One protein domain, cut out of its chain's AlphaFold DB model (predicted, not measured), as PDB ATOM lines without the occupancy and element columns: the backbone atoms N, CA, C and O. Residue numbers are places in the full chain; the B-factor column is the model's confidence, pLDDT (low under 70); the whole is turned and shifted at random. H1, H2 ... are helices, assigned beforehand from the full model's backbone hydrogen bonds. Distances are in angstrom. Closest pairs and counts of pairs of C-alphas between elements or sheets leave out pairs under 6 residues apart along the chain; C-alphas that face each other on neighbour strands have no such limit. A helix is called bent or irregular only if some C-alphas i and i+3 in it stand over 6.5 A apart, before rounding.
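What this domain is: This is residues 282 to 348 of the 703 residues of an uncharacterized protein of Burkholderia lata (strain ATCC 17760 / DSM 23089 / LMG 22485 / NCIMB 9086 / R18194 / 383) (UniProt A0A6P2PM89). The longest helix, H2, folds side by side with H1 as a helical hairpin; short H3 packs on H1 at a steep tilt, and short H4 sits opposite H1, near H2 and H3. Seen along the hairpin, the four helices make a small ring in the order H1, H2, H4, H3, less tightly joined at H4. The printed part has 67 residues, with four named helices in the order H1, H2, H3, H4 and no named strand: all helix. It is compact, with a radius of gyration of the C-alphas of 10.4 A, and rounded, spanning 25 by 23 by 20 A.

Where its parts are: H2, residues 299 to 313, is 19.8 A long and begins at C-alpha 299 (-51.461, -32.245, -54.039). It is irregular: C-alphas 307 and 310 are 7.1 A apart. H1, residues 282 to 294, is 18.2 A long and begins at C-alpha 282 (-34.360, -39.032, -39.009). H3 is residues 320 to 326. H4, residues 340 to 347, ends at C-alpha 347 (-45.215, -25.294, -31.666).

How they stand to each other: H2 touches H1 at a shallow tilt of 12 degrees, opposite ways; their closest C-alphas, of Ala 313 and Gln 285, are 5.0 A apart. H1 touches H3 at a steep tilt of 42 degrees, the same way, with the C-alphas of Leu 288 and Ala 323 closest at 5.2 A. H4 is close to but not clearly touching H2, closest C-alphas Phe 343 and Leu 312 at 6.9 A, and H3, closest C-alphas Val 346 and Ile 322 at 6.5 A. H1 and H4 are apart, as are H2 and H3. Every O i to N i+4 pair is within hydrogen-bond range in H1, H3 and H4, and 7 of 11 in H2.

The domain as a whole: The C-alphas farthest apart, of Glu 282 and Thr 333, are 27.4 A apart. The printed part has no cut. The link from H3 to H4, residues 327 to 339, is long. Residues 334 and 347 to 348 have pLDDT under 70.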
ATOM      1  N   GLU A 282     -34.048 -38.087 -37.931       86.94
ATOM      2  CA  GLU A 282     -34.360 -39.032 -39.009       86.94
ATOM      3  C   GLU A 282     -35.711 -39.722 -38.776       86.94
ATOM      4  O   GLU A 282     -36.505 -39.893 -39.703       86.94
ATOM      5  N   GLU A 283     -36.012 -40.085 -37.526       89.62
ATOM      6  CA  GLU A 283     -37.303 -40.667 -37.151       89.62
ATOM      7  C   GLU A 283     -38.438 -39.665 -37.352       89.62
ATOM      8  O   GLU A 283     -39.457 -40.009 -37.952       89.62
ATOM      9  N   ARG A 284     -38.245 -38.410 -36.930       90.12
ATOM     10  CA  ARG A 284     -39.193 -37.316 -37.175       90.12
ATOM     11  C   ARG A 284     -39.435 -37.090 -38.663       90.12
ATOM     12  O   ARG A 284     -40.590 -36.973 -39.066       90.12
ATOM     13  N   GLN A 285     -38.381 -37.085 -39.480       91.69
ATOM     14  CA  GLN A 285     -38.499 -36.947 -40.934       91.69
ATOM     15  C   GLN A 285     -39.356 -38.065 -41.533       91.69
ATOM     16  O   GLN A 285     -40.281 -37.793 -42.299       91.69
ATOM     17  N   GLN A 286     -39.093 -39.316 -41.153       89.94
ATOM     18  CA  GLN A 286     -39.843 -40.462 -41.660       89.94
ATOM     19  C   GLN A 286     -41.307 -40.449 -41.198       89.94
ATOM     20  O   GLN A 286     -42.198 -40.775 -41.985       89.94
ATOM     21  N   ILE A 287     -41.563 -40.074 -39.939       90.38
ATOM     22  CA  ILE A 287     -42.916 -39.944 -39.379       90.38
ATOM     23  C   ILE A 287     -43.686 -38.884 -40.171       90.38
ATOM     24  O   ILE A 287     -44.767 -39.164 -40.690       90.38
ATOM     25  N   LEU A 288     -43.098 -37.698 -40.332       92.50
ATOM     26  CA  LEU A 288     -43.686 -36.591 -41.077       92.50
ATOM     27  C   LEU A 288     -43.994 -36.982 -42.525       92.50
ATOM     28  O   LEU A 288     -45.113 -36.788 -42.997       92.50
ATOM     29  N   TYR A 289     -43.024 -37.598 -43.203       92.12
ATOM     30  CA  TYR A 289     -43.176 -38.075 -44.572       92.12
ATOM     31  C   TYR A 289     -44.336 -39.064 -44.703       92.12
ATOM     32  O   TYR A 289     -45.213 -38.877 -45.545       92.12
ATOM     33  N   ASN A 290     -44.376 -40.095 -43.853       90.44
ATOM     34  CA  ASN A 290     -45.400 -41.133 -43.920       90.44
ATOM     35  C   ASN A 290     -46.806 -40.557 -43.726       90.44
ATOM     36  O   ASN A 290     -47.716 -40.909 -44.478       90.44
ATOM     37  N   HIS A 291     -46.982 -39.680 -42.734       91.38
ATOM     38  CA  HIS A 291     -48.284 -39.098 -42.423       91.38
ATOM     39  C   HIS A 291     -48.762 -38.108 -43.488       91.38
ATOM     40  O   HIS A 291     -49.937 -38.141 -43.840       91.38
ATOM     41  N   ILE A 292     -47.879 -37.276 -44.053       92.00
ATOM     42  CA  ILE A 292     -48.261 -36.365 -45.142       92.00
ATOM     43  C   ILE A 292     -48.558 -37.154 -46.417       92.00
ATOM     44  O   ILE A 292     -49.574 -36.912 -47.071       92.00
ATOM     45  N   LYS A 293     -47.706 -38.123 -46.770       89.69
ATOM     46  CA  LYS A 293     -47.864 -38.903 -47.999       89.69
ATOM     47  C   LYS A 293     -49.158 -39.713 -47.993       89.69
ATOM     48  O   LYS A 293     -49.918 -39.633 -48.954       89.69
ATOM     49  N   ALA A 294     -49.436 -40.429 -46.902       87.44
ATOM     50  CA  ALA A 294     -50.660 -41.221 -46.746       87.44
ATOM     51  C   ALA A 294     -51.897 -40.393 -46.353       87.44
ATOM     52  O   ALA A 294     -53.007 -40.925 -46.347       87.44
ATOM     53  N   GLY A 295     -51.704 -39.128 -45.981       87.62
ATOM     54  CA  GLY A 295     -52.757 -38.219 -45.551       87.62
ATOM     55  C   GLY A 295     -53.664 -37.740 -46.686       87.62
ATOM     56  O   GLY A 295     -53.357 -37.901 -47.870       87.62
ATOM     57  N   ILE A 296     -54.774 -37.103 -46.306       90.19
ATOM     58  CA  ILE A 296     -55.832 -36.628 -47.215       90.19
ATOM     59  C   ILE A 296     -55.606 -35.198 -47.735       90.19
ATOM     60  O   ILE A 296     -56.490 -34.621 -48.362       90.19
ATOM     61  N   GLN A 297     -54.426 -34.619 -47.491       92.12
ATOM     62  CA  GLN A 297     -54.060 -33.307 -48.025       92.12
ATOM     63  C   GLN A 297     -54.063 -33.279 -49.556       92.12
ATOM     64  O   GLN A 297     -53.692 -34.252 -50.219       92.12
ATOM     65  N   THR A 298     -54.412 -32.125 -50.125       90.69
ATOM     66  CA  THR A 298     -54.383 -31.925 -51.578       90.69
ATOM     67  C   THR A 298     -52.949 -31.907 -52.106       90.69
ATOM     68  O   THR A 298     -52.003 -31.529 -51.412       90.69
ATOM     69  N   LYS A 299     -52.774 -32.277 -53.380       90.69
ATOM     70  CA  LYS A 299     -51.461 -32.245 -54.039       90.69
ATOM     71  C   LYS A 299     -50.835 -30.845 -54.024       90.69
ATOM     72  O   LYS A 299     -49.646 -30.712 -53.756       90.69
ATOM     73  N   THR A 300     -51.645 -29.808 -54.241       89.94
ATOM     74  CA  THR A 300     -51.203 -28.405 -54.189       89.94
ATOM     75  C   THR A 300     -50.694 -28.017 -52.802       89.94
ATOM     76  O   THR A 300     -49.649 -27.381 -52.693       89.94
ATOM     77  N   TRP A 301     -51.370 -28.455 -51.737       92.12
ATOM     78  CA  TRP A 301     -50.927 -28.212 -50.366       92.12
ATOM     79  C   TRP A 301     -49.606 -28.934 -50.059       92.12
ATOM     80  O   TRP A 301     -48.672 -28.328 -49.535       92.12
ATOM     81  N   LYS A 302     -49.481 -30.208 -50.465       92.06
ATOM     82  CA  LYS A 302     -48.241 -30.989 -50.304       92.06
ATOM     83  C   LYS A 302     -47.058 -30.321 -51.016       92.06
ATOM     84  O   LYS A 302     -45.974 -30.245 -50.447       92.06
ATOM     85  N   GLN A 303     -47.275 -29.785 -52.219       90.44
ATOM     86  CA  GLN A 303     -46.265 -29.031 -52.970       90.44
ATOM     87  C   GLN A 303     -45.836 -27.746 -52.262       90.44
ATOM     88  O   GLN A 303     -44.642 -27.461 -52.208       90.44
ATOM     89  N   ALA A 304     -46.787 -27.002 -51.692       89.94
ATOM     90  CA  ALA A 304     -46.506 -25.762 -50.975       89.94
ATOM     91  C   ALA A 304     -45.701 -25.998 -49.686       89.94
ATOM     92  O   ALA A 304     -44.788 -25.237 -49.381       89.94
ATOM     93  N   VAL A 305     -45.999 -27.070 -48.943       91.25
ATOM     94  CA  VAL A 305     -45.326 -27.356 -47.666       91.25
ATOM     95  C   VAL A 305     -43.963 -28.042 -47.840       91.25
ATOM     96  O   VAL A 305     -43.094 -27.915 -46.978       91.25
ATOM     97  N   LYS A 306     -43.761 -28.771 -48.950       91.25
ATOM     98  CA  LYS A 306     -42.571 -29.595 -49.240       91.25
ATOM     99  C   LYS A 306     -41.225 -28.898 -48.971       91.25
ATOM    100  O   LYS A 306     -40.378 -29.548 -48.357       91.25
ATOM    101  N   PRO A 307     -41.002 -27.620 -49.345       91.38
ATOM    102  CA  PRO A 307     -39.743 -26.924 -49.063       91.38
ATOM    103  C   PRO A 307     -39.431 -26.771 -47.567       91.38
ATOM    104  O   PRO A 307     -38.269 -26.640 -47.196       91.38
ATOM    105  N   HIS A 308     -40.450 -26.807 -46.705       91.12
ATOM    106  CA  HIS A 308     -40.333 -26.533 -45.271       91.12
ATOM    107  C   HIS A 308     -40.270 -27.803 -44.407       91.12
ATOM    108  O   HIS A 308     -39.910 -27.728 -43.233       91.12
ATOM    109  N   LEU A 309     -40.580 -28.982 -44.965       90.38
ATOM    110  CA  LEU A 309     -40.668 -30.237 -44.204       90.38
ATOM    111  C   LEU A 309     -39.344 -30.665 -43.569       90.38
ATOM    112  O   LEU A 309     -39.349 -31.238 -42.480       90.38
ATOM    113  N   GLN A 310     -38.219 -30.360 -44.220       90.38
ATOM    114  CA  GLN A 310     -36.890 -30.648 -43.683       90.38
ATOM    115  C   GLN A 310     -36.669 -29.906 -42.357       90.38
ATOM    116  O   GLN A 310     -36.389 -30.528 -41.336       90.38
ATOM    117  N   SER A 311     -36.898 -28.592 -42.367       89.19
ATOM    118  CA  SER A 311     -36.760 -27.719 -41.198       89.19
ATOM    119  C   SER A 311     -37.822 -28.001 -40.125       89.19
ATOM    120  O   SER A 311     -37.567 -27.834 -38.932       89.19
ATOM    121  N   LEU A 312     -39.013 -28.465 -40.524       88.12
ATOM    122  CA  LEU A 312     -40.065 -28.882 -39.595       88.12
ATOM    123  C   LEU A 312     -39.696 -30.175 -38.850       88.12
ATOM    124  O   LEU A 312     -39.956 -30.302 -37.657       88.12
ATOM    125  N   ALA A 313     -39.059 -31.128 -39.532       88.62
ATOM    126  CA  ALA A 313     -38.621 -32.385 -38.929       88.62
ATOM    127  C   ALA A 313     -37.425 -32.224 -37.975       88.62
ATOM    128  O   ALA A 313     -37.184 -33.080 -37.122       88.62
ATOM    129  N   GLU A 314     -36.684 -31.123 -38.078       87.62
ATOM    130  CA  GLU A 314     -35.633 -30.770 -37.121       87.62
ATOM    131  C   GLU A 314     -36.208 -30.320 -35.770       87.62
ATOM    132  O   GLU A 314     -35.518 -30.430 -34.755       87.62
ATOM    133  N   GLN A 315     -37.483 -29.913 -35.721       83.19
ATOM    134  CA  GLN A 315     -38.125 -29.450 -34.494       83.19
ATOM    135  C   GLN A 315     -38.257 -30.587 -33.464       83.19
ATOM    136  O   GLN A 315     -38.926 -31.589 -33.739       83.19
ATOM    137  N   PRO A 316     -37.690 -30.446 -32.247       75.44
ATOM    138  CA  PRO A 316     -37.725 -31.493 -31.221       75.44
ATOM    139  C   PRO A 316     -39.137 -31.913 -30.798       75.44
ATOM    140  O   PRO A 316     -39.341 -33.051 -30.382       75.44
ATOM    141  N   TYR A 317     -40.106 -31.003 -30.917       71.31
ATOM    142  CA  TYR A 317     -41.480 -31.171 -30.436       71.31
ATOM    143  C   TYR A 317     -42.421 -31.833 -31.446       71.31
ATOM    144  O   TYR A 317     -43.596 -32.026 -31.142       71.31
ATOM    145  N   LEU A 318     -41.942 -32.185 -32.644       80.56
ATOM    146  CA  LEU A 318     -42.771 -32.861 -33.635       80.56
ATOM    147  C   LEU A 318     -43.110 -34.284 -33.162       80.56
ATOM    148  O   LEU A 318     -42.319 -35.217 -33.310       80.56
ATOM    149  N   LEU A 319     -44.310 -34.440 -32.607       79.44
ATOM    150  CA  LEU A 319     -44.869 -35.723 -32.187       79.44
ATOM    151  C   LEU A 319     -45.612 -36.420 -33.343       79.44
ATOM    152  O   LEU A 319     -46.124 -35.742 -34.241       79.44
ATOM    153  N   PRO A 320     -45.766 -37.760 -33.304       83.19
ATOM    154  CA  PRO A 320     -46.513 -38.500 -34.325       83.19
ATOM    155  C   PRO A 320     -47.945 -37.989 -34.526       83.19
ATOM    156  O   PRO A 320     -48.425 -37.915 -35.652       83.19
ATOM    157  N   GLU A 321     -48.616 -37.571 -33.451       80.81
ATOM    158  CA  GLU A 321     -49.970 -37.012 -33.524       80.81
ATOM    159  C   GLU A 321     -50.019 -35.657 -34.243       80.81
ATOM    160  O   GLU A 321     -50.956 -35.393 -34.993       80.81
ATOM    161  N   ILE A 322     -48.990 -34.819 -34.086       82.69
ATOM    162  CA  ILE A 322     -48.884 -33.551 -34.821       82.69
ATOM    163  C   ILE A 322     -48.696 -33.842 -36.312       82.69
ATOM    164  O   ILE A 322     -49.394 -33.264 -37.142       82.69
ATOM    165  N   ALA A 323     -47.824 -34.796 -36.657       88.06
ATOM    166  CA  ALA A 323     -47.645 -35.237 -38.039       88.06
ATOM    167  C   ALA A 323     -48.941 -35.821 -38.634       88.06
ATOM    168  O   ALA A 323     -49.284 -35.509 -39.774       88.06
ATOM    169  N   ARG A 324     -49.701 -36.611 -37.857       87.81
ATOM    170  CA  ARG A 324     -51.019 -37.134 -38.255       87.81
ATOM    171  C   ARG A 324     -51.999 -36.008 -38.571       87.81
ATOM    172  O   ARG A 324     -52.625 -36.054 -39.625       87.81
ATOM    173  N   ARG A 325     -52.126 -35.018 -37.678       85.75
ATOM    174  CA  ARG A 325     -53.013 -33.859 -37.872       85.75
ATOM    175  C   ARG A 325     -52.587 -33.029 -39.078       85.75
ATOM    176  O   ARG A 325     -53.434 -32.622 -39.857       85.75
ATOM    177  N   LEU A 326     -51.286 -32.843 -39.282       88.19
ATOM    178  CA  LEU A 326     -50.768 -32.118 -40.439       88.19
ATOM    179  C   LEU A 326     -51.081 -32.832 -41.768       88.19
ATOM    180  O   LEU A 326     -51.316 -32.182 -42.782       88.19
ATOM    181  N   GLY A 327     -51.133 -34.166 -41.767       87.12
ATOM    182  CA  GLY A 327     -51.564 -34.968 -42.915       87.12
ATOM    183  C   GLY A 327     -53.075 -34.943 -43.197       87.12
ATOM    184  O   GLY A 327     -53.509 -35.528 -44.190       87.12
ATOM    185  N   ASP A 328     -53.887 -34.283 -42.372       85.75
ATOM    186  CA  ASP A 328     -55.346 -34.258 -42.485       85.75
ATOM    187  C   ASP A 328     -55.852 -32.822 -42.691       85.75
ATOM    188  O   ASP A 328     -55.688 -31.947 -41.838       85.75
ATOM    189  N   SER A 329     -56.504 -32.585 -43.833       86.12
ATOM    190  CA  SER A 329     -56.989 -31.262 -44.239       86.12
ATOM    191  C   SER A 329     -57.984 -30.642 -43.255       86.12
ATOM    192  O   SER A 329     -58.149 -29.423 -43.235       86.12
ATOM    193  N   SER A 330     -58.635 -31.455 -42.417       81.00
ATOM    194  CA  SER A 330     -59.590 -30.999 -41.399       81.00
ATOM    195  C   SER A 330     -58.923 -30.177 -40.292       81.00
ATOM    196  O   SER A 330     -59.576 -29.344 -39.671       81.00
ATOM    197  N   TYR A 331     -57.626 -30.393 -40.051       77.44
ATOM    198  CA  TYR A 331     -56.875 -29.732 -38.978       77.44
ATOM    199  C   TYR A 331     -56.003 -28.577 -39.480       77.44
ATOM    200  O   TYR A 331     -55.528 -27.785 -38.674       77.44
ATOM    201  N   THR A 332     -55.794 -28.440 -40.792       80.88
ATOM    202  CA  THR A 332     -54.872 -27.446 -41.371       80.88
ATOM    203  C   THR A 332     -55.565 -26.215 -41.951       80.88
ATOM    204  O   THR A 332     -54.944 -25.450 -42.681       80.88
ATOM    205  N   THR A 333     -56.839 -25.985 -41.630       73.94
ATOM    206  CA  THR A 333     -57.609 -24.815 -42.098       73.94
ATOM    207  C   THR A 333     -57.032 -23.478 -41.613       73.94
ATOM    208  O   THR A 333     -57.223 -22.448 -42.261       73.94
ATOM    209  N   GLY A 334     -56.302 -23.494 -40.492       68.75
ATOM    210  CA  GLY A 334     -55.595 -22.340 -39.932       68.75
ATOM    211  C   GLY A 334     -54.218 -22.059 -40.544       68.75
ATOM    212  O   GLY A 334     -53.649 -21.017 -40.245       68.75
ATOM    213  N   VAL A 335     -53.680 -22.944 -41.393       80.31
ATOM    214  CA  VAL A 335     -52.363 -22.758 -42.028       80.31
ATOM    215  C   VAL A 335     -52.548 -21.987 -43.333       80.31
ATOM    216  O   VAL A 335     -52.850 -22.584 -44.368       80.31
ATOM    217  N   LYS A 336     -52.414 -20.655 -43.280       79.06
ATOM    218  CA  LYS A 336     -52.653 -19.763 -44.430       79.06
ATOM    219  C   LYS A 336     -51.367 -19.127 -44.950       79.06
ATOM    220  O   LYS A 336     -51.186 -19.039 -46.161       79.06
ATOM    221  N   SER A 337     -50.483 -18.713 -44.047       81.31
ATOM    222  CA  SER A 337     -49.195 -18.091 -44.348       81.31
ATOM    223  C   SER A 337     -48.052 -19.066 -44.070       81.31
ATOM    224  O   SER A 337     -47.827 -19.477 -42.929       81.31
ATOM    225  N   LEU A 338     -47.320 -19.454 -45.116       84.50
ATOM    226  CA  LEU A 338     -46.119 -20.282 -44.999       84.50
ATOM    227  C   LEU A 338     -44.866 -19.388 -44.988       84.50
ATOM    228  O   LEU A 338     -44.790 -18.467 -45.800       84.50
ATOM    229  N   PRO A 339     -43.864 -19.675 -44.135       80.81
ATOM    230  CA  PRO A 339     -43.757 -20.841 -43.251       80.81
ATOM    231  C   PRO A 339     -44.348 -20.644 -41.841       80.81
ATOM    232  O   PRO A 339     -44.485 -21.624 -41.112       80.81
ATOM    233  N   ASP A 340     -44.688 -19.418 -41.442       80.25
ATOM    234  CA  ASP A 340     -44.930 -19.076 -40.033       80.25
ATOM    235  C   ASP A 340     -46.084 -19.857 -39.398       80.25
ATOM    236  O   ASP A 340     -45.918 -20.414 -38.311       80.25
ATOM    237  N   ASP A 341     -47.226 -19.989 -40.081       79.12
ATOM    238  CA  ASP A 341     -48.371 -20.731 -39.538       79.12
ATOM    239  C   ASP A 341     -48.087 -22.238 -39.443       79.12
ATOM    240  O   ASP A 341     -48.656 -22.924 -38.594       79.12
ATOM    241  N   LEU A 342     -47.189 -22.770 -40.281       83.00
ATOM    242  CA  LEU A 342     -46.784 -24.177 -40.244       83.00
ATOM    243  C   LEU A 342     -45.910 -24.472 -39.021       83.00
ATOM    244  O   LEU A 342     -46.126 -25.472 -38.336       83.00
ATOM    245  N   PHE A 343     -44.940 -23.604 -38.732       82.50
ATOM    246  CA  PHE A 343     -44.152 -23.719 -37.507       82.50
ATOM    247  C   PHE A 343     -45.038 -23.479 -36.286       82.50
ATOM    248  O   PHE A 343     -45.006 -24.282 -35.353       82.50
ATOM    249  N   ARG A 344     -45.912 -22.466 -36.326       75.62
ATOM    250  CA  ARG A 344     -46.911 -22.239 -35.277       75.62
ATOM    251  C   ARG A 344     -47.749 -23.490 -35.032       75.62
ATOM    252  O   ARG A 344     -47.892 -23.889 -33.891       75.62
ATOM    253  N   PHE A 345     -48.210 -24.190 -36.065       76.88
ATOM    254  CA  PHE A 345     -48.988 -25.424 -35.909       76.88
ATOM    255  C   PHE A 345     -48.249 -26.534 -35.136       76.88
ATOM    256  O   PHE A 345     -48.864 -27.273 -34.367       76.88
ATOM    257  N   VAL A 346     -46.929 -26.656 -35.316       76.12
ATOM    258  CA  VAL A 346     -46.105 -27.637 -34.587       76.12
ATOM    259  C   VAL A 346     -45.779 -27.170 -33.167       76.12
ATOM    260  O   VAL A 346     -45.728 -27.993 -32.254       76.12
ATOM    261  N   HIS A 347     -45.580 -25.866 -32.964       67.81
ATOM    262  CA  HIS A 347     -45.215 -25.294 -31.666       67.81
ATOM    263  C   HIS A 347     -46.427 -24.997 -30.759       67.81
ATOM    264  O   HIS A 347     -46.313 -25.086 -29.537       67.81
ATOM    265  N   GLU A 348     -47.594 -24.707 -31.330       64.44
ATOM    266  CA  GLU A 348     -48.810 -24.236 -30.658       64.44
ATOM    267  C   GLU A 348     -50.035 -25.136 -30.919       64.44
ATOM    268  O   GLU A 348     -51.065 -24.673 -31.415       64.44
TER     269      GLU A 348